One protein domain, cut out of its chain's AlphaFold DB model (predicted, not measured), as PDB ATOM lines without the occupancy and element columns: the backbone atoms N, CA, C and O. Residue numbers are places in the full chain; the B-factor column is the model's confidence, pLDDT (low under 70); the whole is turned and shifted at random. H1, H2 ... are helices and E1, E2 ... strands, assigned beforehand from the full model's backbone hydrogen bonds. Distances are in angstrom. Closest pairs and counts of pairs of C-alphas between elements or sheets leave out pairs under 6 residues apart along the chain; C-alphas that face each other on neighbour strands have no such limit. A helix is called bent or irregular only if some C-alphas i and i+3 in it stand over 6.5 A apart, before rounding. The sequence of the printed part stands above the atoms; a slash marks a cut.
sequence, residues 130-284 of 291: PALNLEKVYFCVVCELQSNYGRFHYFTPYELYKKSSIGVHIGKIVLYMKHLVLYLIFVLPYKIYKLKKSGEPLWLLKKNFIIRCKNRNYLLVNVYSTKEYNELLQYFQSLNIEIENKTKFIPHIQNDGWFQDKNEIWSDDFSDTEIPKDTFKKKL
ATOM      1  N   PRO A 130      86.903 111.971  25.677       89.75
ATOM      2  CA  PRO A 130      86.576 113.059  24.759       89.75
ATOM      3  C   PRO A 130      85.077 113.177  24.451       89.75
ATOM      4  O   PRO A 130      84.567 114.289  24.341       89.75
ATOM      5  N   ALA A 131      84.346 112.059  24.393       88.06
ATOM      6  CA  ALA A 131      82.897 112.061  24.173       88.06
ATOM      7  C   ALA A 131      82.121 112.831  25.259       88.06
ATOM      8  O   ALA A 131      81.096 113.447  24.971       88.06
ATOM      9  N   LEU A 132      82.595 112.808  26.509       88.25
ATOM     10  CA  LEU A 132      81.943 113.501  27.621       88.25
ATOM     11  C   LEU A 132      82.456 114.927  27.817       88.25
ATOM     12  O   LEU A 132      81.670 115.798  28.195       88.25
ATOM     13  N   ASN A 133      83.744 115.174  27.578       89.12
ATOM     14  CA  ASN A 133      84.398 116.421  27.982       89.12
ATOM     15  C   ASN A 133      84.510 117.469  26.872       89.12
ATOM     16  O   ASN A 133      84.658 118.660  27.168       89.12
ATOM     17  N   LEU A 134      84.395 117.065  25.607       91.38
ATOM     18  CA  LEU A 134      84.378 118.006  24.495       91.38
ATOM     19  C   LEU A 134      83.045 118.756  24.432       91.38
ATOM     20  O   LEU A 134      81.967 118.193  24.611       91.38
ATOM     21  N   GLU A 135      83.139 120.063  24.204       89.62
ATOM     22  CA  GLU A 135      81.990 120.930  23.943       89.62
ATOM     23  C   GLU A 135      81.772 121.032  22.436       89.62
ATOM     24  O   GLU A 135      80.680 120.772  21.943       89.62
ATOM     25  N   LYS A 136      82.822 121.421  21.706       90.50
ATOM     26  CA  LYS A 136      82.753 121.654  20.266       90.50
ATOM     27  C   LYS A 136      84.117 121.731  19.613       90.50
ATOM     28  O   LYS A 136      85.122 122.042  20.257       90.50
ATOM     29  N   VAL A 137      84.116 121.545  18.302       93.50
ATOM     30  CA  VAL A 137      85.303 121.662  17.462       93.50
ATOM     31  C   VAL A 137      85.049 122.689  16.367       93.50
ATOM     32  O   VAL A 137      83.957 122.767  15.816       93.50
ATOM     33  N   TYR A 138      86.041 123.516  16.056       92.19
ATOM     34  CA  TYR A 138      85.939 124.499  14.974       92.19
ATOM     35  C   TYR A 138      87.313 124.816  14.386       92.19
ATOM     36  O   TYR A 138      88.334 124.353  14.893       92.19
ATOM     37  N   PHE A 139      87.353 125.597  13.306       93.06
ATOM     38  CA  PHE A 139      88.587 125.802  12.551       93.06
ATOM     39  C   PHE A 139      89.341 127.086  12.926       93.06
ATOM     40  O   PHE A 139      88.738 128.094  13.303       93.06
ATOM     41  N   CYS A 140      90.664 127.072  12.747       90.06
ATOM     42  CA  CYS A 140      91.548 128.235  12.866       90.06
ATOM     43  C   CYS A 140      92.534 128.380  11.701       90.06
ATOM     44  O   CYS A 140      92.970 127.394  11.099       90.06
ATOM     45  N   VAL A 141      92.939 129.625  11.434       87.56
ATOM     46  CA  VAL A 141      94.056 129.948  10.528       87.56
ATOM     47  C   VAL A 141      95.395 129.890  11.267       87.56
ATOM     48  O   VAL A 141      96.315 129.194  10.842       87.56
ATOM     49  N   VAL A 142      95.493 130.582  12.402       82.06
ATOM     50  CA  VAL A 142      96.707 130.671  13.220       82.06
ATOM     51  C   VAL A 142      96.587 129.729  14.410       82.06
ATOM     52  O   VAL A 142      95.822 129.997  15.332       82.06
ATOM     53  N   CYS A 143      97.349 128.636  14.400       75.69
ATOM     54  CA  CYS A 143      97.329 127.644  15.478       75.69
ATOM     55  C   CYS A 143      98.725 127.142  15.917       75.69
ATOM     56  O   CYS A 143      98.839 126.383  16.875       75.69
ATOM     57  N   GLU A 144      99.809 127.643  15.312       74.81
ATOM     58  CA  GLU A 144     101.201 127.410  15.750       74.81
ATOM     59  C   GLU A 144     101.658 128.491  16.731       74.81
ATOM     60  O   GLU A 144     102.551 129.306  16.483       74.81
ATOM     61  N   LEU A 145     100.966 128.526  17.861       75.44
ATOM     62  CA  LEU A 145     101.244 129.454  18.943       75.44
ATOM     63  C   LEU A 145     102.299 128.878  19.889       75.44
ATOM     64  O   LEU A 145     102.613 127.692  19.846       75.44
ATOM     65  N   GLN A 146     102.826 129.725  20.775       73.75
ATOM     66  CA  GLN A 146     103.782 129.309  21.807       73.75
ATOM     67  C   GLN A 146     103.242 128.170  22.680       73.75
ATOM     68  O   GLN A 146     104.016 127.314  23.102       73.75
ATOM     69  N   SER A 147     101.927 128.130  22.893       77.19
ATOM     70  CA  SER A 147     101.230 127.030  23.552       77.19
ATOM     71  C   SER A 147     100.172 126.465  22.616       77.19
ATOM     72  O   SER A 147      99.373 127.214  22.052       77.19
ATOM     73  N   ASN A 148     100.175 125.144  22.440       81.94
ATOM     74  CA  ASN A 148      99.143 124.436  21.680       81.94
ATOM     75  C   ASN A 148      97.888 124.152  22.529       81.94
ATOM     76  O   ASN A 148      96.903 123.635  22.019       81.94
ATOM     77  N   TYR A 149      97.919 124.494  23.814       84.06
ATOM     78  CA  TYR A 149      96.806 124.419  24.742       84.06
ATOM     79  C   TYR A 149      96.597 125.776  25.406       84.06
ATOM     80  O   TYR A 149      97.432 126.680  25.304       84.06
ATOM     81  N   GLY A 150      95.462 125.924  26.068       80.12
ATOM     82  CA  GLY A 150      95.157 127.071  26.911       80.12
ATOM     83  C   GLY A 150      93.669 127.127  27.188       80.12
ATOM     84  O   GLY A 150      92.987 126.103  27.139       80.12
ATOM     85  N   ARG A 151      93.155 128.330  27.440       77.94
ATOM     86  CA  ARG A 151      91.756 128.537  27.823       77.94
ATOM     87  C   ARG A 151      91.057 129.660  27.073       77.94
ATOM     88  O   ARG A 151      91.660 130.671  26.695       77.94
ATOM     89  N   PHE A 152      89.748 129.494  26.921       78.00
ATOM     90  CA  PHE A 152      88.852 130.577  26.551       78.00
ATOM     91  C   PHE A 152      88.414 131.370  27.778       78.00
ATOM     92  O   PHE A 152      88.011 130.813  28.805       78.00
ATOM     93  N   HIS A 153      88.409 132.690  27.617       71.81
ATOM     94  CA  HIS A 153      87.874 133.594  28.622       71.81
ATOM     95  C   HIS A 153      86.393 133.289  28.895       71.81
ATOM     96  O   HIS A 153      85.641 132.979  27.969       71.81
ATOM     97  N   TYR A 154      85.974 133.398  30.160       68.44
ATOM     98  CA  TYR A 154      84.578 133.184  30.563       68.44
ATOM     99  C   TYR A 154      83.661 134.228  29.919       68.44
ATOM    100  O   TYR A 154      82.705 133.898  29.224       68.44
ATOM    101  N   PHE A 155      83.996 135.503  30.131       69.06
ATOM    102  CA  PHE A 155      83.331 136.629  29.485       69.06
ATOM    103  C   PHE A 155      83.508 136.627  27.971       69.06
ATOM    104  O   PHE A 155      84.594 136.379  27.440       69.06
ATOM    105  N   THR A 156      82.438 137.016  27.286       67.94
ATOM    106  CA  THR A 156      82.506 137.366  25.866       67.94
ATOM    107  C   THR A 156      83.474 138.540  25.641       67.94
ATOM    108  O   THR A 156      83.701 139.328  26.562       67.94
ATOM    109  N   PRO A 157      84.027 138.730  24.426       68.25
ATOM    110  CA  PRO A 157      84.899 139.874  24.139       68.25
ATOM    111  C   PRO A 157      84.278 141.231  24.506       68.25
ATOM    112  O   PRO A 157      84.977 142.115  24.989       68.25
ATOM    113  N   TYR A 158      82.960 141.377  24.336       68.19
ATOM    114  CA  TYR A 158      82.226 142.590  24.692       68.19
ATOM    115  C   TYR A 158      82.104 142.795  26.207       68.19
ATOM    116  O   TYR A 158      82.317 143.892  26.722       68.19
ATOM    117  N   GLU A 159      81.772 141.741  26.949       70.94
ATOM    118  CA  GLU A 159      81.729 141.819  28.408       70.94
ATOM    119  C   GLU A 159      83.107 142.067  28.997       70.94
ATOM    120  O   GLU A 159      83.238 142.835  29.941       70.94
ATOM    121  N   LEU A 160      84.130 141.447  28.414       69.25
ATOM    122  CA  LEU A 160      85.508 141.700  28.774       69.25
ATOM    123  C   LEU A 160      85.866 143.167  28.527       69.25
ATOM    124  O   LEU A 160      86.399 143.810  29.420       69.25
ATOM    125  N   TYR A 161      85.504 143.714  27.362       69.25
ATOM    126  CA  TYR A 161      85.678 145.134  27.053       69.25
ATOM    127  C   TYR A 161      85.154 146.045  28.166       69.25
ATOM    128  O   TYR A 161      85.876 146.929  28.619       69.25
ATOM    129  N   LYS A 162      83.944 145.767  28.664       73.62
ATOM    130  CA  LYS A 162      83.317 146.546  29.739       73.62
ATOM    131  C   LYS A 162      83.888 146.294  31.134       73.62
ATOM    132  O   LYS A 162      83.849 147.196  31.961       73.62
ATOM    133  N   LYS A 163      84.311 145.061  31.431       69.88
ATOM    134  CA  LYS A 163      84.606 144.605  32.801       69.88
ATOM    135  C   LYS A 163      86.099 144.568  33.133       69.88
ATOM    136  O   LYS A 163      86.434 144.494  34.309       69.88
ATOM    137  N   SER A 164      86.993 144.594  32.141       66.88
ATOM    138  CA  SER A 164      88.442 144.532  32.370       66.88
ATOM    139  C   SER A 164      89.118 145.895  32.244       66.88
ATOM    140  O   SER A 164      88.690 146.750  31.472       66.88
ATOM    141  N   SER A 165      90.227 146.075  32.964       72.62
ATOM    142  CA  SER A 165      91.022 147.303  32.903       72.62
ATOM    143  C   SER A 165      91.649 147.528  31.521       72.62
ATOM    144  O   SER A 165      91.878 146.589  30.753       72.62
ATOM    145  N   ILE A 166      92.000 148.783  31.226       73.75
ATOM    146  CA  ILE A 166      92.677 149.163  29.978       73.75
ATOM    147  C   ILE A 166      93.989 148.392  29.759       73.75
ATOM    148  O   ILE A 166      94.300 148.009  28.633       73.75
ATOM    149  N   GLY A 167      94.717 148.074  30.837       72.44
ATOM    150  CA  GLY A 167      95.944 147.277  30.778       72.44
ATOM    151  C   GLY A 167      95.717 145.859  30.242       72.44
ATOM    152  O   GLY A 167      96.524 145.372  29.457       72.44
ATOM    153  N   VAL A 168      94.586 145.222  30.578       72.50
ATOM    154  CA  VAL A 168      94.220 143.897  30.040       72.50
ATOM    155  C   VAL A 168      93.977 143.969  28.531       72.50
ATOM    156  O   VAL A 168      94.392 143.070  27.798       72.50
ATOM    157  N   HIS A 169      93.355 145.048  28.046       75.31
ATOM    158  CA  HIS A 169      93.126 145.256  26.612       75.31
ATOM    159  C   HIS A 169      94.426 145.484  25.851       75.31
ATOM    160  O   HIS A 169      94.663 144.814  24.847       75.31
ATOM    161  N   ILE A 170      95.299 146.357  26.364       77.50
ATOM    162  CA  ILE A 170      96.636 146.593  25.797       77.50
ATOM    163  C   ILE A 170      97.414 145.278  25.739       77.50
ATOM    164  O   ILE A 170      97.938 144.914  24.690       77.50
ATOM    165  N   GLY A 171      97.416 144.519  26.834       76.62
ATOM    166  CA  GLY A 171      98.059 143.215  26.907       76.62
ATOM    167  C   GLY A 171      97.588 142.245  25.830       76.62
ATOM    168  O   GLY A 171      98.406 141.632  25.145       76.62
ATOM    169  N   LYS A 172      96.270 142.137  25.631       76.38
ATOM    170  CA  LYS A 172      95.677 141.284  24.589       76.38
ATOM    171  C   LYS A 172      96.033 141.745  23.181       76.38
ATOM    172  O   LYS A 172      96.306 140.896  22.336       76.38
ATOM    173  N   ILE A 173      96.061 143.054  22.935       80.56
ATOM    174  CA  ILE A 173      96.484 143.619  21.648       80.56
ATOM    175  C   ILE A 173      97.952 143.275  21.382       80.56
ATOM    176  O   ILE A 173      98.267 142.770  20.308       80.56
ATOM    177  N   VAL A 174      98.840 143.462  22.360       82.50
ATOM    178  CA  VAL A 174     100.265 143.110  22.233       82.50
ATOM    179  C   VAL A 174     100.437 141.617  21.944       82.50
ATOM    180  O   VAL A 174     101.189 141.244  21.045       82.50
ATOM    181  N   LEU A 175      99.702 140.754  22.650       79.12
ATOM    182  CA  LEU A 175      99.730 139.304  22.439       79.12
ATOM    183  C   LEU A 175      99.223 138.915  21.045       79.12
ATOM    184  O   LEU A 175      99.836 138.091  20.366       79.12
ATOM    185  N   TYR A 176      98.130 139.538  20.603       82.69
ATOM    186  CA  TYR A 176      97.581 139.353  19.265       82.69
ATOM    187  C   TYR A 176      98.593 139.765  18.192       82.69
ATOM    188  O   TYR A 176      98.871 138.979  17.287       82.69
ATOM    189  N   MET A 177      99.200 140.947  18.329       84.12
ATOM    190  CA  MET A 177     100.212 141.452  17.400       84.12
ATOM    191  C   MET A 177     101.445 140.551  17.365       84.12
ATOM    192  O   MET A 177     101.897 140.194  16.279       84.12
ATOM    193  N   LYS A 178     101.944 140.101  18.525       83.88
ATOM    194  CA  LYS A 178     103.044 139.126  18.614       83.88
ATOM    195  C   LYS A 178     102.729 137.876  17.792       83.88
ATOM    196  O   LYS A 178     103.532 137.470  16.957       83.88
ATOM    197  N   HIS A 179     101.569 137.261  18.012       83.88
ATOM    198  CA  HIS A 179     101.196 136.039  17.300       83.88
ATOM    199  C   HIS A 179     100.971 136.266  15.807       83.88
ATOM    200  O   HIS A 179     101.393 135.439  15.004       83.88
ATOM    201  N   LEU A 180     100.361 137.391  15.433       87.00
ATOM    202  CA  LEU A 180     100.136 137.752  14.041       87.00
ATOM    203  C   LEU A 180     101.451 137.943  13.280       87.00
ATOM    204  O   LEU A 180     101.634 137.354  12.219       87.00
ATOM    205  N   VAL A 181     102.381 138.726  13.832       87.25
ATOM    206  CA  VAL A 181     103.674 139.018  13.196       87.25
ATOM    207  C   VAL A 181     104.501 137.743  13.041       87.25
ATOM    208  O   VAL A 181     104.979 137.453  11.945       87.25
ATOM    209  N   LEU A 182     104.608 136.930  14.099       85.50
ATOM    210  CA  LEU A 182     105.320 135.648  14.028       85.50
ATOM    211  C   LEU A 182     104.669 134.689  13.028       85.50
ATOM    212  O   LEU A 182     105.371 133.977  12.306       85.50
ATOM    213  N   TYR A 183     103.335 134.692  12.955       87.25
ATOM    214  CA  TYR A 183     102.621 133.877  11.989       87.25
ATOM    215  C   TYR A 183     102.938 134.293  10.552       87.25
ATOM    216  O   TYR A 183     103.310 133.447   9.745       87.25
ATOM    217  N   LEU A 184     102.826 135.585  10.235       88.88
ATOM    218  CA  LEU A 184     103.025 136.099   8.880       88.88
ATOM    219  C   LEU A 184     104.463 135.924   8.384       88.88
ATOM    220  O   LEU A 184     104.659 135.590   7.219       88.88
ATOM    221  N   ILE A 185     105.456 136.133   9.253       87.62
ATOM    222  CA  ILE A 185     106.869 136.111   8.854       87.62
ATOM    223  C   ILE A 185     107.418 134.682   8.792       87.62
ATOM    224  O   ILE A 185     108.188 134.368   7.886       87.62
ATOM    225  N   PHE A 186     107.032 133.804   9.724       85.44
ATOM    226  CA  PHE A 186     107.674 132.492   9.864       85.44
ATOM    227  C   PHE A 186     106.730 131.320   9.602       85.44
ATOM    228  O   PHE A 186     107.001 130.499   8.724       85.44
ATOM    229  N   VAL A 187     105.613 131.237  10.330       86.81
ATOM    230  CA  VAL A 187     104.712 130.071  10.267       86.81
ATOM    231  C   VAL A 187     104.057 129.940   8.898       86.81
ATOM    232  O   VAL A 187     104.057 128.861   8.310       86.81
ATOM    233  N   LEU A 188     103.477 131.022   8.381       90.38
ATOM    234  CA  LEU A 188     102.713 131.007   7.141       90.38
ATOM    235  C   LEU A 188     103.600 130.641   5.939       90.38
ATOM    236  O   LEU A 188     103.236 129.695   5.235       90.38
ATOM    237  N   PRO A 189     104.773 131.275   5.715       90.25
ATOM    238  CA  PRO A 189     105.681 130.866   4.643       90.25
ATOM    239  C   PRO A 189     106.149 129.418   4.790       90.25
ATOM    240  O   PRO A 189     106.130 128.667   3.813       90.25
ATOM    241  N   TYR A 190     106.499 128.992   6.010       86.94
ATOM    242  CA  TYR A 190     106.911 127.615   6.281       86.94
ATOM    243  C   TYR A 190     105.804 126.606   5.949       86.94
ATOM    244  O   TYR A 190     106.047 125.601   5.275       86.94
ATOM    245  N   LYS A 191     104.570 126.887   6.376       89.31
ATOM    246  CA  LYS A 191     103.417 126.025   6.130       89.31
ATOM    247  C   LYS A 191     103.062 125.972   4.645       89.31
ATOM    248  O   LYS A 191     102.848 124.877   4.132       89.31
ATOM    249  N   ILE A 192     103.077 127.105   3.936       92.50
ATOM    250  CA  ILE A 192     102.895 127.147   2.474       92.50
ATOM    251  C   ILE A 192     103.956 126.293   1.778       92.50
ATOM    252  O   ILE A 192     103.613 125.476   0.924       92.50
ATOM    253  N   TYR A 193     105.230 126.454   2.149       91.62
ATOM    254  CA  TYR A 193     106.326 125.664   1.590       91.62
ATOM    255  C   TYR A 193     106.108 124.163   1.808       91.62
ATOM    256  O   TYR A 193     106.202 123.387   0.859       91.62
ATOM    257  N   LYS A 194     105.768 123.749   3.034       89.25
ATOM    258  CA  LYS A 194     105.557 122.336   3.372       89.25
ATOM    259  C   LYS A 194     104.360 121.739   2.629       89.25
ATOM    260  O   LYS A 194     104.496 120.657   2.072       89.25
ATOM    261  N   LEU A 195     103.236 122.458   2.557       93.19
ATOM    262  CA  LEU A 195     102.058 122.016   1.801       93.19
ATOM    263  C   LEU A 195     102.383 121.857   0.311       93.19
ATOM    264  O   LEU A 195     102.138 120.795  -0.253       93.19
ATOM    265  N   LYS A 196     103.025 122.859  -0.308       94.00
ATOM    266  CA  LYS A 196     103.436 122.786  -1.719       94.00
ATOM    267  C   LYS A 196     104.403 121.635  -1.984       94.00
ATOM    268  O   LYS A 196     104.229 120.911  -2.956       94.00
ATOM    269  N   LYS A 197     105.401 121.447  -1.116       94.06
ATOM    270  CA  LYS A 197     106.387 120.364  -1.242       94.06
ATOM    271  C   LYS A 197     105.743 118.978  -1.163       94.06
ATOM    272  O   LYS A 197     106.202 118.064  -1.835       94.06
ATOM    273  N   SER A 198     104.704 118.829  -0.347       92.12
ATOM    274  CA  SER A 198     103.965 117.575  -0.182       92.12
ATOM    275  C   SER A 198     102.816 117.394  -1.184       92.12
ATOM    276  O   SER A 198     102.132 116.381  -1.113       92.12
ATOM    277  N   GLY A 199     102.591 118.340  -2.107       94.25
ATOM    278  CA  GLY A 199     101.470 118.288  -3.055       94.25
ATOM    279  C   GLY A 199     100.094 118.482  -2.405       94.25
ATOM    280  O   GLY A 199      99.076 118.135  -2.996       94.25
ATOM    281  N   GLU A 200     100.051 119.026  -1.190       96.12
ATOM    282  CA  GLU A 200      98.830 119.212  -0.409       96.12
ATOM    283  C   GLU A 200      98.164 120.562  -0.726       96.12
ATOM    284  O   GLU A 200      98.840 121.558  -1.020       96.12
ATOM    285  N   PRO A 201      96.826 120.649  -0.648       95.12
ATOM    286  CA  PRO A 201      96.107 121.838  -1.065       95.12
ATOM    287  C   PRO A 201      96.208 122.979  -0.042       95.12
ATOM    288  O   PRO A 201      96.087 122.798   1.170       95.12
ATOM    289  N   LEU A 202      96.327 124.213  -0.540       93.56
ATOM    290  CA  LEU A 202      96.484 125.408   0.302       93.56
ATOM    291  C   LEU A 202      95.245 125.759   1.138       93.56
ATOM    292  O   LEU A 202      95.358 126.511   2.105       93.56
ATOM    293  N   TRP A 203      94.064 125.205   0.836       93.44
ATOM    294  CA  TRP A 203      92.888 125.420   1.686       93.44
ATOM    295  C   TRP A 203      93.073 124.841   3.098       93.44
ATOM    296  O   TRP A 203      92.384 125.286   4.019       93.44
ATOM    297  N   LEU A 204      94.037 123.933   3.309       92.56
ATOM    298  CA  LEU A 204      94.405 123.428   4.636       92.56
ATOM    299  C   LEU A 204      94.927 124.527   5.573       92.56
ATOM    300  O   LEU A 204      94.830 124.389   6.792       92.56
ATOM    301  N   LEU A 205      95.403 125.661   5.041       91.19
ATOM    302  CA  LEU A 205      95.845 126.807   5.846       91.19
ATOM    303  C   LEU A 205      94.760 127.318   6.806       91.19
ATOM    304  O   LEU A 205      95.084 127.795   7.889       91.19
ATOM    305  N   LYS A 206      93.480 127.186   6.432       90.62
ATOM    306  CA  LYS A 206      92.323 127.626   7.229       90.62
ATOM    307  C   LYS A 206      91.610 126.493   7.979       90.62
ATOM    308  O   LYS A 206      90.486 126.692   8.444       90.62
ATOM    309  N   LYS A 207      92.216 125.302   8.035       92.19
ATOM    310  CA  LYS A 207      91.608 124.061   8.550       92.19
ATOM    311  C   LYS A 207      92.450 123.389   9.635       92.19
ATOM    312  O   LYS A 207      92.488 122.169   9.739       92.19
ATOM    313  N   ASN A 208      93.095 124.197  10.469       92.56
ATOM    314  CA  ASN A 208      93.603 123.722  11.754       92.56
ATOM    315  C   ASN A 208      92.434 123.608  12.738       92.56
ATOM    316  O   ASN A 208      91.442 124.324  12.590       92.56
ATOM    317  N   PHE A 209      92.540 122.731  13.730       93.19
ATOM    318  CA  PHE A 209      91.445 122.412  14.642       93.19
ATOM    319  C   PHE A 209      91.625 123.104  15.990       93.19
ATOM    320  O   PHE A 209      92.693 123.042  16.594       93.19
ATOM    321  N   ILE A 210      90.548 123.712  16.477       92.44
ATOM    322  CA  ILE A 210      90.393 124.133  17.864       92.44
ATOM    323  C   ILE A 210      89.427 123.161  18.518       92.44
ATOM    324  O   ILE A 210      88.241 123.138  18.192       92.44
ATOM    325  N   ILE A 211      89.948 122.378  19.452       92.75
ATOM    326  CA  ILE A 211      89.195 121.400  20.226       92.75
ATOM    327  C   ILE A 211      88.860 122.061  21.553       92.75
ATOM    328  O   ILE A 211      89.754 122.266  22.368       92.75
ATOM    329  N   ARG A 212      87.601 122.447  21.762       90.12
ATOM    330  CA  ARG A 212      87.162 123.131  22.981       90.12
ATOM    331  C   ARG A 212      86.467 122.150  23.919       90.12
ATOM    332  O   ARG A 212      85.511 121.481  23.528       90.12
ATOM    333  N   CYS A 213      86.915 122.129  25.165       89.31
ATOM    334  CA  CYS A 213      86.321 121.370  26.257       89.31
ATOM    335  C   CYS A 213      85.244 122.191  26.976       89.31
ATOM    336  O   CYS A 213      85.254 123.426  26.935       89.31
ATOM    337  N   LYS A 214      84.338 121.510  27.684       86.75
ATOM    338  CA  LYS A 214      83.244 122.135  28.453       86.75
ATOM    339  C   LYS A 214      83.738 123.076  29.555       86.75
ATOM    340  O   LYS A 214      83.110 124.096  29.829       86.75
ATOM    341  N   ASN A 215      84.904 122.790  30.128       81.81
ATOM    342  CA  ASN A 215      85.584 123.644  31.105       81.81
ATOM    343  C   ASN A 215      86.309 124.855  30.487       81.81
ATOM    344  O   ASN A 215      86.978 125.594  31.202       81.81
ATOM    345  N   ARG A 216      86.136 125.101  29.176       82.38
ATOM    346  CA  ARG A 216      86.754 126.180  28.378       82.38
ATOM    347  C   ARG A 216      88.231 125.983  28.049       82.38
ATOM    348  O   ARG A 216      88.769 126.800  27.294       82.38
ATOM    349  N   ASN A 217      88.860 124.916  28.532       86.12
ATOM    350  CA  ASN A 217      90.190 124.542  28.076       86.12
ATOM    351  C   ASN A 217      90.126 124.109  26.607       86.12
ATOM    352  O   ASN A 217      89.091 123.647  26.114       86.12
ATOM    353  N   TYR A 218      91.213 124.299  25.870       88.06
ATOM    354  CA  TYR A 218      91.274 123.921  24.466       88.06
ATOM    355  C   TYR A 218      92.618 123.311  24.084       88.06
ATOM    356  O   TYR A 218      93.639 123.569  24.721       88.06
ATOM    357  N   LEU A 219      92.605 122.564  22.977       90.75
ATOM    358  CA  LEU A 219      93.790 122.159  22.224       90.75
ATOM    359  C   LEU A 219      93.740 122.730  20.800       90.75
ATOM    360  O   LEU A 219      92.670 122.842  20.199       90.75
ATOM    361  N   LEU A 220      94.905 123.088  20.267       90.50
ATOM    362  CA  LEU A 220      95.129 123.584  18.913       90.50
ATOM    363  C   LEU A 220      95.924 122.542  18.149       90.50
ATOM    364  O   LEU A 220      97.081 122.276  18.465       90.50
ATOM    365  N   VAL A 221      95.308 121.982  17.120       92.31
ATOM    366  CA  VAL A 221      95.897 120.894  16.348       92.31
ATOM    367  C   VAL A 221      96.134 121.381  14.933       92.31
ATOM    368  O   VAL A 221      95.212 121.779  14.214       92.31
ATOM    369  N   ASN A 222      97.405 121.379  14.547       89.56
ATOM    370  CA  ASN A 222      97.847 121.853  13.248       89.56
ATOM    371  C   ASN A 222      97.827 120.707  12.246       89.56
ATOM    372  O   ASN A 222      98.434 119.666  12.476       89.56
ATOM    373  N   VAL A 223      97.166 120.932  11.114       91.19
ATOM    374  CA  VAL A 223      97.021 119.913  10.073       91.19
ATOM    375  C   VAL A 223      97.888 120.266   8.876       91.19
ATOM    376  O   VAL A 223      97.930 121.427   8.452       91.19
ATOM    377  N   TYR A 224      98.601 119.269   8.355       89.88
ATOM    378  CA  TYR A 224      99.543 119.416   7.250       89.88
ATOM    379  C   TYR A 224      99.240 118.504   6.063       89.88
ATOM    380  O   TYR A 224      99.921 118.619   5.048       89.88
ATOM    381  N   SER A 225      98.229 117.642   6.166       93.56
ATOM    382  CA  SER A 225      97.773 116.804   5.059       93.56
ATOM    383  C   SER A 225      96.257 116.658   5.024       93.56
ATOM    384  O   SER A 225      95.569 116.742   6.045       93.56
ATOM    385  N   THR A 226      95.731 116.384   3.835       94.88
ATOM    386  CA  THR A 226      94.306 116.099   3.640       94.88
ATOM    387  C   THR A 226      93.899 114.804   4.352       94.88
ATOM    388  O   THR A 226      92.782 114.693   4.856       94.88
ATOM    389  N   LYS A 227      94.826 113.842   4.458       93.69
ATOM    390  CA  LYS A 227      94.632 112.602   5.215       93.69
ATOM    391  C   LYS A 227      94.395 112.882   6.701       93.69
ATOM    392  O   LYS A 227      93.363 112.477   7.222       93.69
ATOM    393  N   GLU A 228      95.296 113.620   7.354       94.00
ATOM    394  CA  GLU A 228      95.149 114.019   8.764       94.00
ATOM    395  C   GLU A 228      93.837 114.782   9.001       94.00
ATOM    396  O   GLU A 228      93.122 114.505   9.962       94.00
ATOM    397  N   TYR A 229      93.489 115.711   8.102       94.88
ATOM    398  CA  TYR A 229      92.227 116.451   8.167       94.88
ATOM    399  C   TYR A 229      91.017 115.507   8.180       94.88
ATOM    400  O   TYR A 229      90.165 115.606   9.062       94.88
ATOM    401  N   ASN A 230      90.954 114.578   7.223       94.44
ATOM    402  CA  ASN A 230      89.842 113.641   7.095       94.44
ATOM    403  C   ASN A 230      89.776 112.652   8.268       94.44
ATOM    404  O   ASN A 230      88.681 112.364   8.748       94.44
ATOM    405  N   GLU A 231      90.921 112.170   8.761       93.81
ATOM    406  CA  GLU A 231      90.974 111.286   9.932       93.81
ATOM    407  C   GLU A 231      90.422 111.977  11.185       93.81
ATOM    408  O   GLU A 231      89.622 111.384  11.911       93.81
ATOM    409  N   LEU A 232      90.777 113.246  11.411       94.81
ATOM    410  CA  LEU A 232      90.244 114.027  12.529       94.81
ATOM    411  C   LEU A 232      88.742 114.299  12.382       94.81
ATOM    412  O   LEU A 232      88.009 114.197  13.364       94.81
ATOM    413  N   LEU A 233      88.258 114.600  11.170       94.50
ATOM    414  CA  LEU A 233      86.818 114.749  10.933       94.50
ATOM    415  C   LEU A 233      86.055 113.468  11.293       94.50
ATOM    416  O   LEU A 233      85.064 113.537  12.017       94.50
ATOM    417  N   GLN A 234      86.527 112.313  10.818       93.25
ATOM    418  CA  GLN A 234      85.911 111.016  11.111       93.25
ATOM    419  C   GLN A 234      85.951 110.696  12.606       93.25
ATOM    420  O   GLN A 234      84.961 110.219  13.160       93.25
ATOM    421  N   TYR A 235      87.060 111.013  13.275       94.38
ATOM    422  CA  TYR A 235      87.198 110.831  14.715       94.38
ATOM    423  C   TYR A 235      86.135 111.618  15.491       94.38
ATOM    424  O   TYR A 235      85.382 111.028  16.264       94.38
ATOM    425  N   PHE A 236      85.989 112.923  15.243       93.81
ATOM    426  CA  PHE A 236      84.983 113.730  15.946       93.81
ATOM    427  C   PHE A 236      83.545 113.340  15.582       93.81
ATOM    428  O   PHE A 236      82.680 113.340  16.457       93.81
ATOM    429  N   GLN A 237      83.299 112.933  14.332       91.62
ATOM    430  CA  GLN A 237      82.009 112.371  13.922       91.62
ATOM    431  C   GLN A 237      81.676 111.085  14.690       91.62
ATOM    432  O   GLN A 237      80.543 110.926  15.131       91.62
ATOM    433  N   SER A 238      82.653 110.198  14.909       90.81
ATOM    434  CA  SER A 238      82.452 108.954  15.669       90.81
ATOM    435  C   SER A 238      82.100 109.195  17.142       90.81
ATOM    436  O   SER A 238      81.425 108.375  17.762       90.81
ATOM    437  N   LEU A 239      82.515 110.341  17.689       89.75
ATOM    438  CA  LEU A 239      82.199 110.783  19.047       89.75
ATOM    439  C   LEU A 239      80.901 111.604  19.131       89.75
ATOM    440  O   LEU A 239      80.567 112.084  20.211       89.75
ATOM    441  N   ASN A 240      80.175 111.780  18.019       90.25
ATOM    442  CA  ASN A 240      79.010 112.666  17.906       90.25
ATOM    443  C   ASN A 240      79.294 114.120  18.341       90.25
ATOM    444  O   ASN A 240      78.415 114.794  18.877       90.25
ATOM    445  N   ILE A 241      80.516 114.616  18.114       91.31
ATOM    446  CA  ILE A 241      80.885 116.004  18.412       91.31
ATOM    447  C   ILE A 241      80.622 116.883  17.189       91.31
ATOM    448  O   ILE A 241      81.093 116.598  16.086       91.31
ATOM    449  N   GLU A 242      79.893 117.981  17.388       87.88
ATOM    450  CA  GLU A 242      79.624 118.950  16.329       87.88
ATOM    451  C   GLU A 242      80.901 119.708  15.928       87.88
ATOM    452  O   GLU A 242      81.651 120.224  16.769       87.88
ATOM    453  N   ILE A 243      81.126 119.795  14.615       90.75
ATOM    454  CA  ILE A 243      82.210 120.571  14.015       90.75
ATOM    455  C   ILE A 243      81.597 121.820  13.382       90.75
ATOM    456  O   ILE A 243      81.017 121.759  12.297       90.75
ATOM    457  N   GLU A 244      81.741 122.970  14.038       90.00
ATOM    458  CA  GLU A 244      81.264 124.239  13.490       90.00
ATOM    459  C   GLU A 244      82.105 124.598  12.253       90.00
ATOM    460  O   GLU A 244      83.327 124.776  12.330       90.00
ATOM    461  N   ASN A 245      81.458 124.802  11.100       84.81
ATOM    462  CA  ASN A 245      82.131 125.264   9.878       84.81
ATOM    463  C   ASN A 245      82.438 126.775   9.920       84.81
ATOM    464  O   ASN A 245      82.235 127.508   8.952       84.81
ATOM    465  N   LYS A 246      82.920 127.254  11.067       83.38
ATOM    466  CA  LYS A 246      83.372 128.621  11.290       83.38
ATOM    467  C   LYS A 246      84.880 128.606  11.474       83.38
ATOM    468  O   LYS A 246      85.401 127.984  12.399       83.38
ATOM    469  N   THR A 247      85.584 129.323  10.607       84.56
ATOM    470  CA  THR A 247      87.025 129.531  10.757       84.56
ATOM    471  C   THR A 247      87.272 130.823  11.523       84.56
ATOM    472  O   THR A 247      86.871 131.900  11.085       84.56
ATOM    473  N   LYS A 248      87.966 130.733  12.658       84.31
ATOM    474  CA  LYS A 248      88.531 131.896  13.346       84.31
ATOM    475  C   LYS A 248      89.931 132.186  12.818       84.31
ATOM    476  O   LYS A 248      90.649 131.284  12.401       84.31
ATOM    477  N   PHE A 249      90.338 133.447  12.844       78.94
ATOM    478  CA  PHE A 249      91.680 133.800  12.397       78.94
ATOM    479  C   PHE A 249      92.735 133.390  13.433       78.94
ATOM    480  O   PHE A 249      93.538 132.501  13.170       78.94
ATOM    481  N   ILE A 250      92.654 133.952  14.640       77.19
ATOM    482  CA  ILE A 250      93.470 133.584  15.803       77.19
ATOM    483  C   ILE A 250      92.509 133.122  16.910       77.19
ATOM    484  O   ILE A 250      91.475 133.769  17.120       77.19
ATOM    485  N   PRO A 251      92.783 132.011  17.610       65.75
ATOM    486  CA  PRO A 251      92.005 131.645  18.779       65.75
ATOM    487  C   PRO A 251      92.137 132.754  19.833       65.75
ATOM    488  O   PRO A 251      93.234 133.213  20.138       65.75
ATOM    489  N   HIS A 252      91.011 133.234  20.368       62.97
ATOM    490  CA  HIS A 252      91.016 134.220  21.453       62.97
ATOM    491  C   HIS A 252      91.467 133.544  22.748       62.97
ATOM    492  O   HIS A 252      90.651 132.995  23.484       62.97
ATOM    493  N   ILE A 253      92.773 133.564  22.977       62.38
ATOM    494  CA  ILE A 253      93.447 132.789  24.016       62.38
ATOM    495  C   ILE A 253      93.819 133.695  25.171       62.38
ATOM    496  O   ILE A 253      94.356 134.785  24.964       62.38
ATOM    497  N   GLN A 254      93.571 133.228  26.390       55.94
ATOM    498  CA  GLN A 254      94.320 133.716  27.538       55.94
ATOM    499  C   GLN A 254      95.591 132.899  27.690       55.94
ATOM    500  O   GLN A 254      95.551 131.673  27.696       55.94
ATOM    501  N   ASN A 255      96.705 133.610  27.795       52.62
ATOM    502  CA  ASN A 255      98.001 133.027  28.086       52.62
ATOM    503  C   ASN A 255      98.342 133.317  29.552       52.62
ATOM    504  O   ASN A 255      98.045 134.411  30.040       52.62
ATOM    505  N   ASP A 256      98.983 132.376  30.238       46.53
ATOM    506  CA  ASP A 256      99.133 132.384  31.701       46.53
ATOM    507  C   ASP A 256     100.167 133.350  32.280       46.53
ATOM    508  O   ASP A 256     100.597 133.213  33.417       46.53
ATOM    509  N   GLY A 257     100.565 134.360  31.515       49.66
ATOM    510  CA  GLY A 257     101.641 135.259  31.912       49.66
ATOM    511  C   GLY A 257     101.164 136.660  32.244       49.66
ATOM    512  O   GLY A 257     101.117 137.077  33.394       49.66
ATOM    513  N   TRP A 258     100.921 137.449  31.204       44.22
ATOM    514  CA  TRP A 258     101.136 138.889  31.346       44.22
ATOM    515  C   TRP A 258      99.929 139.661  31.874       44.22
ATOM    516  O   TRP A 258     100.110 140.691  32.512       44.22
ATOM    517  N   PHE A 259      98.708 139.164  31.648       51.09
ATOM    518  CA  PHE A 259      97.473 139.857  32.029       51.09
ATOM    519  C   PHE A 259      96.355 138.849  32.325       51.09
ATOM    520  O   PHE A 259      95.393 138.717  31.564       51.09
ATOM    521  N   GLN A 260      96.507 138.095  33.414       53.91
ATOM    522  CA  GLN A 260      95.419 137.286  33.964       53.91
ATOM    523  C   GLN A 260      94.449 138.191  34.734       53.91
ATOM    524  O   GLN A 260      94.864 139.045  35.520       53.91
ATOM    525  N   ASP A 261      93.147 138.010  34.507       57.12
ATOM    526  CA  ASP A 261      92.139 138.638  35.358       57.12
ATOM    527  C   ASP A 261      92.220 137.984  36.744       57.12
ATOM    528  O   ASP A 261      91.981 136.785  36.886       57.12
ATOM    529  N   LYS A 262      92.565 138.770  37.771       56.84
ATOM    530  CA  LYS A 262      92.729 138.300  39.159       56.84
ATOM    531  C   LYS A 262      91.466 137.648  39.727       56.84
ATOM    532  O   LYS A 262      91.536 136.956  40.740       56.84
ATOM    533  N   ASN A 263      90.310 137.912  39.126       54.38
ATOM    534  CA  ASN A 263      89.040 137.373  39.583       54.38
ATOM    535  C   ASN A 263      88.673 136.047  38.917       54.38
ATOM    536  O   ASN A 263      87.746 135.391  39.387       54.38
ATOM    537  N   GLU A 264      89.367 135.644  37.852       59.28
ATOM    538  CA  GLU A 264      89.056 134.416  37.134       59.28
ATOM    539  C   GLU A 264      89.486 133.180  37.938       59.28
ATOM    540  O   GLU A 264      90.667 132.964  38.195       59.28
ATOM    541  N   ILE A 265      88.507 132.358  38.327       58.06
ATOM    542  CA  ILE A 265      88.735 131.053  38.957       58.06
ATOM    543  C   ILE A 265      88.709 130.000  37.853       58.06
ATOM    544  O   ILE A 265      87.778 129.972  37.040       58.06
ATOM    545  N   TRP A 266      89.738 129.163  37.798       57.09
ATOM    546  CA  TRP A 266      89.917 128.195  36.726       57.09
ATOM    547  C   TRP A 266      90.842 127.051  37.155       57.09
ATOM    548  O   TRP A 266      91.548 127.167  38.158       57.09
ATOM    549  N   SER A 267      90.801 125.966  36.381       58.19
ATOM    550  CA  SER A 267      91.601 124.763  36.578       58.19
ATOM    551  C   SER A 267      92.348 124.412  35.296       58.19
ATOM    552  O   SER A 267      91.767 124.358  34.207       58.19
ATOM    553  N   ASP A 268      93.650 124.174  35.447       60.84
ATOM    554  CA  ASP A 268      94.544 123.661  34.402       60.84
ATOM    555  C   ASP A 268      94.312 122.177  34.091       60.84
ATOM    556  O   ASP A 268      94.930 121.621  33.169       60.84
ATOM    557  N   ASP A 269      93.452 121.532  34.878       66.56
ATOM    558  CA  ASP A 269      93.072 120.150  34.707       66.56
ATOM    559  C   ASP A 269      91.932 120.041  33.690       66.56
ATOM    560  O   ASP A 269      90.820 120.535  33.876       66.56
ATOM    561  N   PHE A 270      92.210 119.361  32.581       66.69
ATOM    562  CA  PHE A 270      91.205 119.055  31.569       66.69
ATOM    563  C   PHE A 270      90.138 118.071  32.073       66.69
ATOM    564  O   PHE A 270      89.093 117.956  31.431       66.69
ATOM    565  N   SER A 271      90.391 117.388  33.192       63.22
ATOM    566  CA  SER A 271      89.441 116.519  33.885       63.22
ATOM    567  C   SER A 271      88.496 117.274  34.825       63.22
ATOM    568  O   SER A 271      87.444 116.740  35.180       63.22
ATOM    569  N   ASP A 272      88.808 118.529  35.170       63.78
ATOM    570  CA  ASP A 272      87.914 119.367  35.959       63.78
ATOM    571  C   ASP A 272      86.734 119.809  35.086       63.78
ATOM    572  O   ASP A 272      86.895 120.537  34.102       63.78
ATOM    573  N   THR A 273      85.543 119.311  35.407       55.81
ATOM    574  CA  THR A 273      84.310 119.557  34.647       55.81
ATOM    575  C   THR A 273      83.440 120.646  35.271       55.81
ATOM    576  O   THR A 273      82.434 121.044  34.675       55.81
ATOM    577  N   GLU A 274      83.822 121.173  36.439       54.41
ATOM    578  CA  GLU A 274      82.998 122.104  37.196       54.41
ATOM    579  C   GLU A 274      83.498 123.544  37.055       54.41
ATOM    580  O   GLU A 274      84.543 123.951  37.551       54.41
ATOM    581  N   ILE A 275      82.694 124.384  36.398       54.66
ATOM    582  CA  ILE A 275      82.872 125.836  36.489       54.66
ATOM    583  C   ILE A 275      82.461 126.241  37.914       54.66
ATOM    584  O   ILE A 275      81.317 125.964  38.275       54.66
ATOM    585  N   PRO A 276      83.296 126.931  38.715       52.31
ATOM    586  CA  PRO A 276      82.928 127.340  40.071       52.31
ATOM    587  C   PRO A 276      81.678 128.236  40.046       52.31
ATOM    588  O   PRO A 276      81.729 129.376  39.577       52.31
ATOM    589  N   LYS A 277      80.531 127.717  40.510       47.84
ATOM    590  CA  LYS A 277      79.216 128.357  40.295       47.84
ATOM    591  C   LYS A 277      78.916 129.526  41.245       47.84
ATOM    592  O   LYS A 277      78.246 130.468  40.823       47.84
ATOM    593  N   ASP A 278      79.446 129.541  42.475       44.69
ATOM    594  CA  ASP A 278      78.841 130.369  43.541       44.69
ATOM    595  C   ASP A 278      79.677 131.530  44.108       44.69
ATOM    596  O   ASP A 278      79.117 132.517  44.594       44.69
ATOM    597  N   THR A 279      81.007 131.519  44.007       45.38
ATOM    598  CA  THR A 279      81.843 132.609  44.560       45.38
ATOM    599  C   THR A 279      82.058 133.777  43.589       45.38
ATOM    600  O   THR A 279      82.311 134.906  44.020       45.38
ATOM    601  N   PHE A 280      81.882 133.557  42.282       45.31
ATOM    602  CA  PHE A 280      82.180 134.542  41.234       45.31
ATOM    603  C   PHE A 280      81.097 135.633  41.099       45.31
ATOM    604  O   PHE A 280      81.413 136.824  41.064       45.31
ATOM    605  N   LYS A 281      79.805 135.263  41.142       42.75
ATOM    606  CA  LYS A 281      78.681 136.229  41.154       42.75
ATOM    607  C   LYS A 281      78.715 137.152  42.383       42.75
ATOM    608  O   LYS A 281      78.375 138.330  42.271       42.75
ATOM    609  N   LYS A 282      79.150 136.643  43.545       40.31
ATOM    610  CA  LYS A 282      79.291 137.428  44.787       40.31
ATOM    611  C   LYS A 282      80.465 138.416  44.739       40.31
ATOM    612  O   LYS A 282      80.302 139.537  45.211       40.31
ATOM    613  N   LYS A 283      81.610 138.053  44.141       39.97
ATOM    614  CA  LYS A 283      82.748 138.981  43.971       39.97
ATOM    615  C   LYS A 283      82.456 140.100  42.965       39.97
ATOM    616  O   LYS A 283      82.820 141.238  43.231       39.97
ATOM    617  N   LEU A 284      81.725 139.813  41.884       40.09
ATOM    618  CA  LEU A 284      81.257 140.831  40.930       40.09
ATOM    619  C   LEU A 284      80.362 141.896  41.586       40.09
ATOM    620  O   LEU A 284      80.532 143.072  41.290       40.09
TER     621      LEU A 284
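What this domain is: This is residues 130 to 284 of the 291 residues of an uncharacterized protein of Campylobacter hominis (strain ATCC BAA-381 / LMG 19568 / NCTC 13146 / CH001A) (UniProt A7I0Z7). A strongly twisted sheet of five strands has helix H5 running along one face, while the long bent helix H3 passes on the other side, with residues 249 to 253 between it and the sheet. A long stretch after E5 leads past the sheet to the small helix H6, at one end of the longest axis. The printed part has 155 residues, in the order H1 E1 E2 H2 H3 H4 E3 E4 H5 E5 H6, of mixed class; the mixed sheet runs E2 E4 E3 E1 E5. It is compact, with a radius of gyration of the C-alphas of 17.0 A, and spans 56 by 37 by 23 A, only just elongated.

How they stand to each other: Start at H1, residues 130 to 133, which only grazes the sheet. E1, residues 134 to 140, is antiparallel to E3, residues 208 to 213, at 156 degrees; look for N 210 and O 138, 2.8 A apart. E1 is parallel to E5, residues 243 to 248, at 43 degrees, with N 244 and O 137 at 2.8 A. E2, residues 149 to 151, is an edge strand antiparallel to E4, residues 217 to 221, with N 218 and O 150 at 2.8 A. H2, residues 157 to 163, comes next, then H3, residues 166 to 197, by its hydrogen bonds assigned as one helix but bent: C-alphas 185 and 188 are 6.8 A apart. Its arms H3a, residues 166 to 185, and H3b, residues 188 to 197, stand at a shallow tilt of 31 degrees and are not on the sheet. H2 is close to H3a but not clearly touching; their closest C-alphas, of Tyr 161 and His 169, are 7.5 A apart. H4, residues 202 to 206, touches H3b, the closest C-alphas being those of Leu 195 and Leu 202, 6.7 A. E3 and E4 form a hairpin, with N 211 and O 219 at 2.9 A. H5, residues 226 to 238, lies over E3 and E1 at a height over the sheet of 9.9 A, along the strands. E4, H5 and E5 make a split strand-helix-strand unit, two strands of one sheet that are not neighbours, joined through a helix, with E3 and E1 between them in the sheet; its crossover is right-handed. H6, residues 279 to 284, touches no helix. In H2, H3a, H3b, H5 and H6 every O i to N i+4 pair is within hydrogen-bond range; H4 has 0 of 1, but 2 of 2 O i to N i+3 pairs, and H1 is too short for an i+4 pair.

Where its parts are: Find C-alpha 130 at (86.576, 113.059, 24.759), where H1 begins. From first to last C-alpha, E1 measures 17.1 A, H3a 28.6 A, H3b 14.0 A, E3 16.4 A, E4 13.5 A, H5 18.3 A and E5 13.0 A. H3a begins at C-alpha 166, (92.677, 149.163, 29.978), and H6 ends at C-alpha 284, (81.257, 140.831, 40.930).

The domain as a whole: The two C-alphas farthest apart, those of Gly 199 and Lys 282, are 56.1 A apart. The printed part has no cut, and its one long link is E5 to H6, 30 residues. The mean pLDDT of the printed part is 78.6; look for values under 70 at residues 154 to 158, 160 to 161, 163 to 164 and 251 to 284.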